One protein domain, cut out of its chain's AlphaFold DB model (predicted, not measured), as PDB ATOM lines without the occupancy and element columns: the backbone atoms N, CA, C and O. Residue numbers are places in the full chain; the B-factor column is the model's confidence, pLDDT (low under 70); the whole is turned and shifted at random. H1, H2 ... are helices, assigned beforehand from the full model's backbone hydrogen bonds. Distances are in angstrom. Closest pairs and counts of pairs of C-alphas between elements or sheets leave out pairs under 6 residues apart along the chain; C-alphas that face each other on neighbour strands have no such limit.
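Overview. This is residues 94 to 151 of the 151 residues of an uncharacterized protein of Halorubrum sp. WN019 (UniProt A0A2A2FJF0). A short helical hairpin, H1 beside H2, has a third helix, H3, near its open end, and a tail of 17 residues closes the shape by folding back over it. The tail leaves H3, passes H1 at Ile 137, packs on H2 with Cys 141, Tyr 144 and Leu 145, and comes back to H3 with Leu 149 and Leu 150. You have 58 printed residues with three named helices, H1, H2 and H3 in chain order, and no named strand; the class is all helix. The whole is compact, with a radius of gyration of the C-alphas of 10.4 A, and the C-alphas span 30 by 20 by 19 A, only just elongated.

Arrangement. Start at H2, residues 108 to 121, the longest helix with 14 residues. It touches H1, residues 94 to 102, and the closest C-alphas of the two are those of Thr 94 and Cys 115, 5.8 A apart. The two run opposite ways at a shallow tilt of 14 degrees, a helical hairpin with 8 pairs of C-alphas within 8 A. Now look at H3, residues 127 to 134: it only just touches H1, with 3 pairs of C-alphas within 8 A, the closest being Thr 94 and Ala 133 at 5.9 A. H1 and H3 run the same way at a shallow tilt of 28 degrees. H2 and H3 are close but not clearly touching; their closest C-alphas, those of Leu 119 and Ile 130, are 7.8 A apart. These two run opposite ways at a steep tilt of 38 degrees. Along the backbones of H1, H2 and H3, every O i to N i+4 pair is within hydrogen-bond range.

Along the chain. Find C-alpha 108 of H2 at (43.350, 23.061, 54.585); from there the helix runs 19.8 A to C-alpha 121. Go back to C-alpha 94 at (48.230, 33.684, 48.950), where H1 begins; it runs 12.6 A to C-alpha 102. H3 runs 11.0 A from C-alpha 127 to C-alpha 134, at (54.553, 30.199, 49.929). After it come residues 135 to 151 with no named element; residues 147 to 149 in it are helical.

Size, cuts and confidence. The two C-alphas farthest apart are those of Gly 104 and Gly 126, 29.5 A. The links from H1 to H2 and from H2 to H3 are tight, with 5 residues each. The printed part has no cut, and residue 151 is the chain's last. The mean pLDDT of the printed part is 94.7, and no printed residue is under 70.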
ATOM      1  N   THR A  94      48.630  34.956  48.323       95.12
ATOM      2  CA  THR A  94      48.230  33.684  48.950       95.12
ATOM      3  C   THR A  94      48.077  33.778  50.472       95.12
ATOM      4  O   THR A  94      47.304  33.022  51.056       95.12
ATOM      5  N   PHE A  95      48.753  34.724  51.132       96.00
ATOM      6  CA  PHE A  95      48.617  34.940  52.570       96.00
ATOM      7  C   PHE A  95      47.223  35.459  52.961       96.00
ATOM      8  O   PHE A  95      46.780  35.179  54.069       96.00
ATOM      9  N   LEU A  96      46.483  36.122  52.057       92.62
ATOM     10  CA  LEU A  96      45.063  36.449  52.289       92.62
ATOM     11  C   LEU A  96      44.244  35.196  52.577       92.62
ATOM     12  O   LEU A  96      43.454  35.161  53.514       92.62
ATOM     13  N   LEU A  97      44.462  34.152  51.780       95.50
ATOM     14  CA  LEU A  97      43.772  32.881  51.949       95.50
ATOM     15  C   LEU A  97      44.236  32.173  53.227       95.50
ATOM     16  O   LEU A  97      43.440  31.497  53.873       95.50
ATOM     17  N   TYR A  98      45.497  32.371  53.626       96.69
ATOM     18  CA  TYR A  98      46.000  31.850  54.894       96.69
ATOM     19  C   TYR A  98      45.295  32.501  56.089       96.69
ATOM     20  O   TYR A  98      44.971  31.792  57.031       96.69
ATOM     21  N   LEU A  99      44.987  33.803  56.044       94.50
ATOM     22  CA  LEU A  99      44.217  34.459  57.112       94.50
ATOM     23  C   LEU A  99      42.830  33.824  57.287       94.50
ATOM     24  O   LEU A  99      42.393  33.603  58.412       94.50
ATOM     25  N   LEU A 100      42.169  33.446  56.187       95.06
ATOM     26  CA  LEU A 100      40.890  32.731  56.250       95.06
ATOM     27  C   LEU A 100      41.038  31.347  56.897       95.06
ATOM     28  O   LEU A 100      40.178  30.935  57.676       95.06
ATOM     29  N   LEU A 101      42.126  30.635  56.594       97.19
ATOM     30  CA  LEU A 101      42.431  29.349  57.219       97.19
ATOM     31  C   LEU A 101      42.747  29.503  58.716       97.19
ATOM     32  O   LEU A 101      42.231  28.733  59.523       97.19
ATOM     33  N   ASP A 102      43.562  30.492  59.084       96.31
ATOM     34  CA  ASP A 102      43.973  30.790  60.466       96.31
ATOM     35  C   ASP A 102      42.763  31.140  61.350       96.31
ATOM     36  O   ASP A 102      42.665  30.704  62.496       96.31
ATOM     37  N   GLU A 103      41.772  31.828  60.778       96.06
ATOM     38  CA  GLU A 103      40.484  32.117  61.419       96.06
ATOM     39  C   GLU A 103      39.487  30.940  61.402       96.06
ATOM     40  O   GLU A 103      38.357  31.069  61.888       96.06
ATOM     41  N   GLY A 104      39.860  29.794  60.826       96.44
ATOM     42  CA  GLY A 104      39.005  28.609  60.726       96.44
ATOM     43  C   GLY A 104      37.806  28.778  59.787       96.44
ATOM     44  O   GLY A 104      36.790  28.104  59.964       96.44
ATOM     45  N   LYS A 105      37.887  29.688  58.807       96.19
ATOM     46  CA  LYS A 105      36.824  29.946  57.815       96.19
ATOM     47  C   LYS A 105      36.823  28.956  56.657       96.19
ATOM     48  O   LYS A 105      35.827  28.870  55.945       96.19
ATOM     49  N   CYS A 106      37.914  28.223  56.469       96.31
ATOM     50  CA  CYS A 106      38.030  27.166  55.475       96.31
ATOM     51  C   CYS A 106      38.879  26.005  56.001       96.31
ATOM     52  O   CYS A 106      39.562  26.102  57.024       96.31
ATOM     53  N   THR A 107      38.818  24.882  55.299       97.94
ATOM     54  CA  THR A 107      39.681  23.723  55.530       97.94
ATOM     55  C   THR A 107      41.035  23.891  54.836       97.94
ATOM     56  O   THR A 107      41.180  24.657  53.883       97.94
ATOM     57  N   VAL A 108      42.033  23.103  55.252       97.94
ATOM     58  CA  VAL A 108      43.350  23.061  54.585       97.94
ATOM     59  C   VAL A 108      43.216  22.699  53.101       97.94
ATOM     60  O   VAL A 108      43.905  23.277  52.267       97.94
ATOM     61  N   ALA A 109      42.311  21.778  52.757       98.19
ATOM     62  CA  ALA A 109      42.085  21.366  51.374       98.19
ATOM     63  C   ALA A 109      41.573  22.530  50.509       98.19
ATOM     64  O   ALA A 109      42.132  22.788  49.443       98.19
ATOM     65  N   GLU A 110      40.558  23.255  50.989       97.81
ATOM     66  CA  GLU A 110      39.990  24.425  50.302       97.81
ATOM     67  C   GLU A 110      41.025  25.543  50.160       97.81
ATOM     68  O   GLU A 110      41.189  26.094  49.074       97.81
ATOM     69  N   PHE A 111      41.776  25.826  51.228       97.88
ATOM     70  CA  PHE A 111      42.881  26.781  51.201       97.88
ATOM     71  C   PHE A 111      43.918  26.428  50.122       97.88
ATOM     72  O   PHE A 111      44.220  27.250  49.254       97.88
ATOM     73  N   CYS A 112      44.436  25.196  50.137       98.06
ATOM     74  CA  CYS A 112      45.459  24.766  49.189       98.06
ATOM     75  C   CYS A 112      44.949  24.821  47.744       98.06
ATOM     76  O   CYS A 112      45.660  25.299  46.859       98.06
ATOM     77  N   GLN A 113      43.716  24.373  47.492       97.88
ATOM     78  CA  GLN A 113      43.109  24.421  46.161       97.88
ATOM     79  C   GLN A 113      42.936  25.859  45.668       97.88
ATOM     80  O   GLN A 113      43.377  26.162  44.559       97.88
ATOM     81  N   ALA A 114      42.409  26.756  46.505       96.94
ATOM     82  CA  ALA A 114      42.240  28.168  46.167       96.94
ATOM     83  C   ALA A 114      43.583  28.864  45.883       96.94
ATOM     84  O   ALA A 114      43.701  29.609  44.909       96.94
ATOM     85  N   CYS A 115      44.636  28.571  46.659       96.81
ATOM     86  CA  CYS A 115      45.988  29.041  46.344       96.81
ATOM     87  C   CYS A 115      46.464  28.520  44.981       96.81
ATOM     88  O   CYS A 115      47.014  29.281  44.188       96.81
ATOM     89  N   GLY A 116      46.239  27.239  44.682       96.56
ATOM     90  CA  GLY A 116      46.609  26.652  43.395       96.56
ATOM     91  C   GLY A 116      45.852  27.255  42.206       96.56
ATOM     92  O   GLY A 116      46.434  27.424  41.134       96.56
ATOM     93  N   GLU A 117      44.576  27.590  42.381       96.31
ATOM     94  CA  GLU A 117      43.765  28.285  41.377       96.31
ATOM     95  C   GLU A 117      44.253  29.714  41.149       96.31
ATOM     96  O   GLU A 117      44.490  30.081  39.999       96.31
ATOM     97  N   MET A 118      44.507  30.475  42.218       94.56
ATOM     98  CA  MET A 118      45.074  31.825  42.142       94.56
ATOM     99  C   MET A 118      46.417  31.826  41.400       94.56
ATOM    100  O   MET A 118      46.603  32.575  40.446       94.56
ATOM    101  N   LEU A 119      47.341  30.937  41.781       95.12
ATOM    102  CA  LEU A 119      48.666  30.858  41.160       95.12
ATOM    103  C   LEU A 119      48.598  30.546  39.662       95.12
ATOM    104  O   LEU A 119      49.397  31.067  38.887       95.12
ATOM    105  N   ARG A 120      47.653  29.704  39.233       93.94
ATOM    106  CA  ARG A 120      47.444  29.420  37.806       93.94
ATOM    107  C   ARG A 120      46.752  30.573  37.088       93.94
ATOM    108  O   ARG A 120      47.182  30.918  35.991       93.94
ATOM    109  N   GLY A 121      45.702  31.131  37.687       89.56
ATOM    110  CA  GLY A 121      44.909  32.219  37.114       89.56
ATOM    111  C   GLY A 121      45.754  33.456  36.828       89.56
ATOM    112  O   GLY A 121      45.651  34.032  35.750       89.56
ATOM    113  N   GLU A 122      46.675  33.770  37.737       88.25
ATOM    114  CA  GLU A 122      47.611  34.893  37.615       88.25
ATOM    115  C   GLU A 122      48.909  34.535  36.865       88.25
ATOM    116  O   GLU A 122      49.834  35.342  36.768       88.25
ATOM    117  N   ALA A 123      49.015  33.308  36.341       91.69
ATOM    118  CA  ALA A 123      50.218  32.773  35.696       91.69
ATOM    119  C   ALA A 123      51.499  32.852  36.563       91.69
ATOM    120  O   ALA A 123      52.624  32.859  36.054       91.69
ATOM    121  N   TRP A 124      51.356  32.831  37.889       93.00
ATOM    122  CA  TRP A 124      52.437  32.806  38.881       93.00
ATOM    123  C   TRP A 124      53.000  31.396  39.102       93.00
ATOM    124  O   TRP A 124      53.232  30.959  40.227       93.00
ATOM    125  N   THR A 125      53.247  30.665  38.017       93.81
ATOM    126  CA  THR A 125      53.672  29.254  38.055       93.81
ATOM    127  C   THR A 125      55.179  29.060  37.863       93.81
ATOM    128  O   THR A 125      55.657  27.932  37.766       93.81
ATOM    129  N   GLY A 126      55.948  30.146  37.750       93.38
ATOM    130  CA  GLY A 126      57.409  30.088  37.687       93.38
ATOM    131  C   GLY A 126      58.021  29.793  39.057       93.38
ATOM    132  O   GLY A 126      57.501  30.243  40.074       93.38
ATOM    133  N   TYR A 127      59.168  29.107  39.093       92.44
ATOM    134  CA  TYR A 127      59.833  28.698  40.341       92.44
ATOM    135  C   TYR A 127      59.950  29.835  41.371       92.44
ATOM    136  O   TYR A 127      59.568  29.674  42.524       92.44
ATOM    137  N   GLN A 128      60.419  31.016  40.954       91.19
ATOM    138  CA  GLN A 128      60.564  32.160  41.861       91.19
ATOM    139  C   GLN A 128      59.221  32.674  42.396       91.19
ATOM    140  O   GLN A 128      59.152  33.042  43.566       91.19
ATOM    141  N   ALA A 129      58.174  32.687  41.565       91.81
ATOM    142  CA  ALA A 129      56.839  33.119  41.963       91.81
ATOM    143  C   ALA A 129      56.237  32.156  42.996       91.81
ATOM    144  O   ALA A 129      55.711  32.602  44.011       91.81
ATOM    145  N   ILE A 130      56.424  30.849  42.795       94.56
ATOM    146  CA  ILE A 130      55.989  29.810  43.733       94.56
ATOM    147  C   ILE A 130      56.703  29.948  45.083       94.56
ATOM    148  O   ILE A 130      56.037  30.058  46.109       94.56
ATOM    149  N   GLN A 131      58.039  30.055  45.104       92.88
ATOM    150  CA  GLN A 131      58.793  30.282  46.352       92.88
ATOM    151  C   GLN A 131      58.270  31.496  47.126       92.88
ATOM    152  O   GLN A 131      58.106  31.470  48.342       92.88
ATOM    153  N   VAL A 132      58.017  32.582  46.398       91.75
ATOM    154  CA  VAL A 132      57.517  33.838  46.947       91.75
ATOM    155  C   VAL A 132      56.116  33.685  47.534       91.75
ATOM    156  O   VAL A 132      55.877  34.178  48.637       91.75
ATOM    157  N   ALA A 133      55.214  33.020  46.816       93.69
ATOM    158  CA  ALA A 133      53.835  32.837  47.237       93.69
ATOM    159  C   ALA A 133      53.739  32.045  48.546       93.69
ATOM    160  O   ALA A 133      52.924  32.360  49.407       93.69
ATOM    161  N   TRP A 134      54.602  31.052  48.741       94.44
ATOM    162  CA  TRP A 134      54.553  30.199  49.929       94.44
ATOM    163  C   TRP A 134      55.422  30.683  51.093       94.44
ATOM    164  O   TRP A 134      55.273  30.187  52.204       94.44
ATOM    165  N   ALA A 135      56.289  31.682  50.891       90.75
ATOM    166  CA  ALA A 135      57.329  32.072  51.853       90.75
ATOM    167  C   ALA A 135      56.835  32.401  53.277       90.75
ATOM    168  O   ALA A 135      57.603  32.292  54.232       90.75
ATOM    169  N   ALA A 136      55.588  32.854  53.428       89.94
ATOM    170  CA  ALA A 136      55.004  33.221  54.719       89.94
ATOM    171  C   ALA A 136      53.963  32.214  55.238       89.94
ATOM    172  O   ALA A 136      53.366  32.467  56.278       89.94
ATOM    173  N   ILE A 137      53.731  31.107  54.530       94.69
ATOM    174  CA  ILE A 137      52.619  30.186  54.778       94.69
ATOM    175  C   ILE A 137      53.166  28.898  55.410       94.69
ATOM    176  O   ILE A 137      53.847  28.132  54.732       94.69
ATOM    177  N   PRO A 138      52.868  28.617  56.691       94.81
ATOM    178  CA  PRO A 138      53.362  27.433  57.394       94.81
ATOM    179  C   PRO A 138      52.456  26.206  57.179       94.81
ATOM    180  O   PRO A 138      52.158  25.480  58.125       94.81
ATOM    181  N   VAL A 139      51.971  25.983  55.953       96.25
ATOM    182  CA  VAL A 139      50.992  24.930  55.631       96.25
ATOM    183  C   VAL A 139      51.549  24.008  54.553       96.25
ATOM    184  O   VAL A 139      51.983  24.470  53.500       96.25
ATOM    185  N   ASP A 140      51.506  22.699  54.803       96.00
ATOM    186  CA  ASP A 140      51.878  21.690  53.813       96.00
ATOM    187  C   ASP A 140      50.693  21.373  52.887       96.00
ATOM    188  O   ASP A 140      49.713  20.743  53.287       96.00
ATOM    189  N   CYS A 141      50.803  21.806  51.630       97.12
ATOM    190  CA  CYS A 141      49.810  21.564  50.585       97.12
ATOM    191  C   CYS A 141      50.150  20.383  49.658       97.12
ATOM    192  O   CYS A 141      49.459  20.182  48.655       97.12
ATOM    193  N   SER A 142      51.182  19.589  49.968       96.81
ATOM    194  CA  SER A 142      51.686  18.523  49.087       96.81
ATOM    195  C   SER A 142      50.665  17.440  48.741       96.81
ATOM    196  O   SER A 142      50.735  16.833  47.674       96.81
ATOM    197  N   GLN A 143      49.674  17.222  49.606       96.94
ATOM    198  CA  GLN A 143      48.594  16.261  49.369       96.94
ATOM    199  C   GLN A 143      47.509  16.780  48.414       96.94
ATOM    200  O   GLN A 143      46.742  15.985  47.872       96.94
ATOM    201  N   TYR A 144      47.427  18.096  48.209       97.00
ATOM    202  CA  TYR A 144      46.326  18.748  47.491       97.00
ATOM    203  C   TYR A 144      46.758  19.366  46.162       97.00
ATOM    204  O   TYR A 144      45.916  19.609  45.296       97.00
ATOM    205  N   LEU A 145      48.056  19.632  45.992       96.31
ATOM    206  CA  LEU A 145      48.599  20.336  44.838       96.31
ATOM    207  C   LEU A 145      49.698  19.535  44.129       96.31
ATOM    208  O   LEU A 145      50.438  18.787  44.762       96.31
ATOM    209  N   PRO A 146      49.846  19.714  42.805       94.50
ATOM    210  CA  PRO A 146      50.971  19.151  42.071       94.50
ATOM    211  C   PRO A 146      52.286  19.864  42.417       94.50
ATOM    212  O   PRO A 146      52.301  21.058  42.709       94.50
ATOM    213  N   ASN A 147      53.408  19.151  42.267       93.19
ATOM    214  CA  ASN A 147      54.756  19.629  42.618       93.19
ATOM    215  C   ASN A 147      55.156  20.968  41.983       93.19
ATOM    216  O   ASN A 147      55.945  21.703  42.557       93.19
ATOM    217  N   ASN A 148      54.635  21.308  40.802       92.12
ATOM    218  CA  ASN A 148      54.961  22.571  40.136       92.12
ATOM    219  C   ASN A 148      54.269  23.799  40.758       92.12
ATOM    220  O   ASN A 148      54.516  24.914  40.306       92.12
ATOM    221  N   LEU A 149      53.390  23.594  41.741       94.75
ATOM    222  CA  LEU A 149      52.753  24.648  42.530       94.75
ATOM    223  C   LEU A 149      53.209  24.651  43.993       94.75
ATOM    224  O   LEU A 149      52.661  25.411  44.786       94.75
ATOM    225  N   LEU A 150      54.183  23.816  44.349       92.62
ATOM    226  CA  LEU A 150      54.749  23.716  45.691       92.62
ATOM    227  C   LEU A 150      56.142  24.369  45.724       92.62
ATOM    228  O   LEU A 150      56.821  24.372  44.690       92.62
ATOM    229  N   PRO A 151      56.557  24.946  46.868       87.94
ATOM    230  CA  PRO A 151      57.919  25.443  47.044       87.94
ATOM    231  C   PRO A 151      58.953  24.303  47.009       87.94
ATOM    232  O   PRO A 151      58.588  23.134  47.252       87.94
TER     233      PRO A 151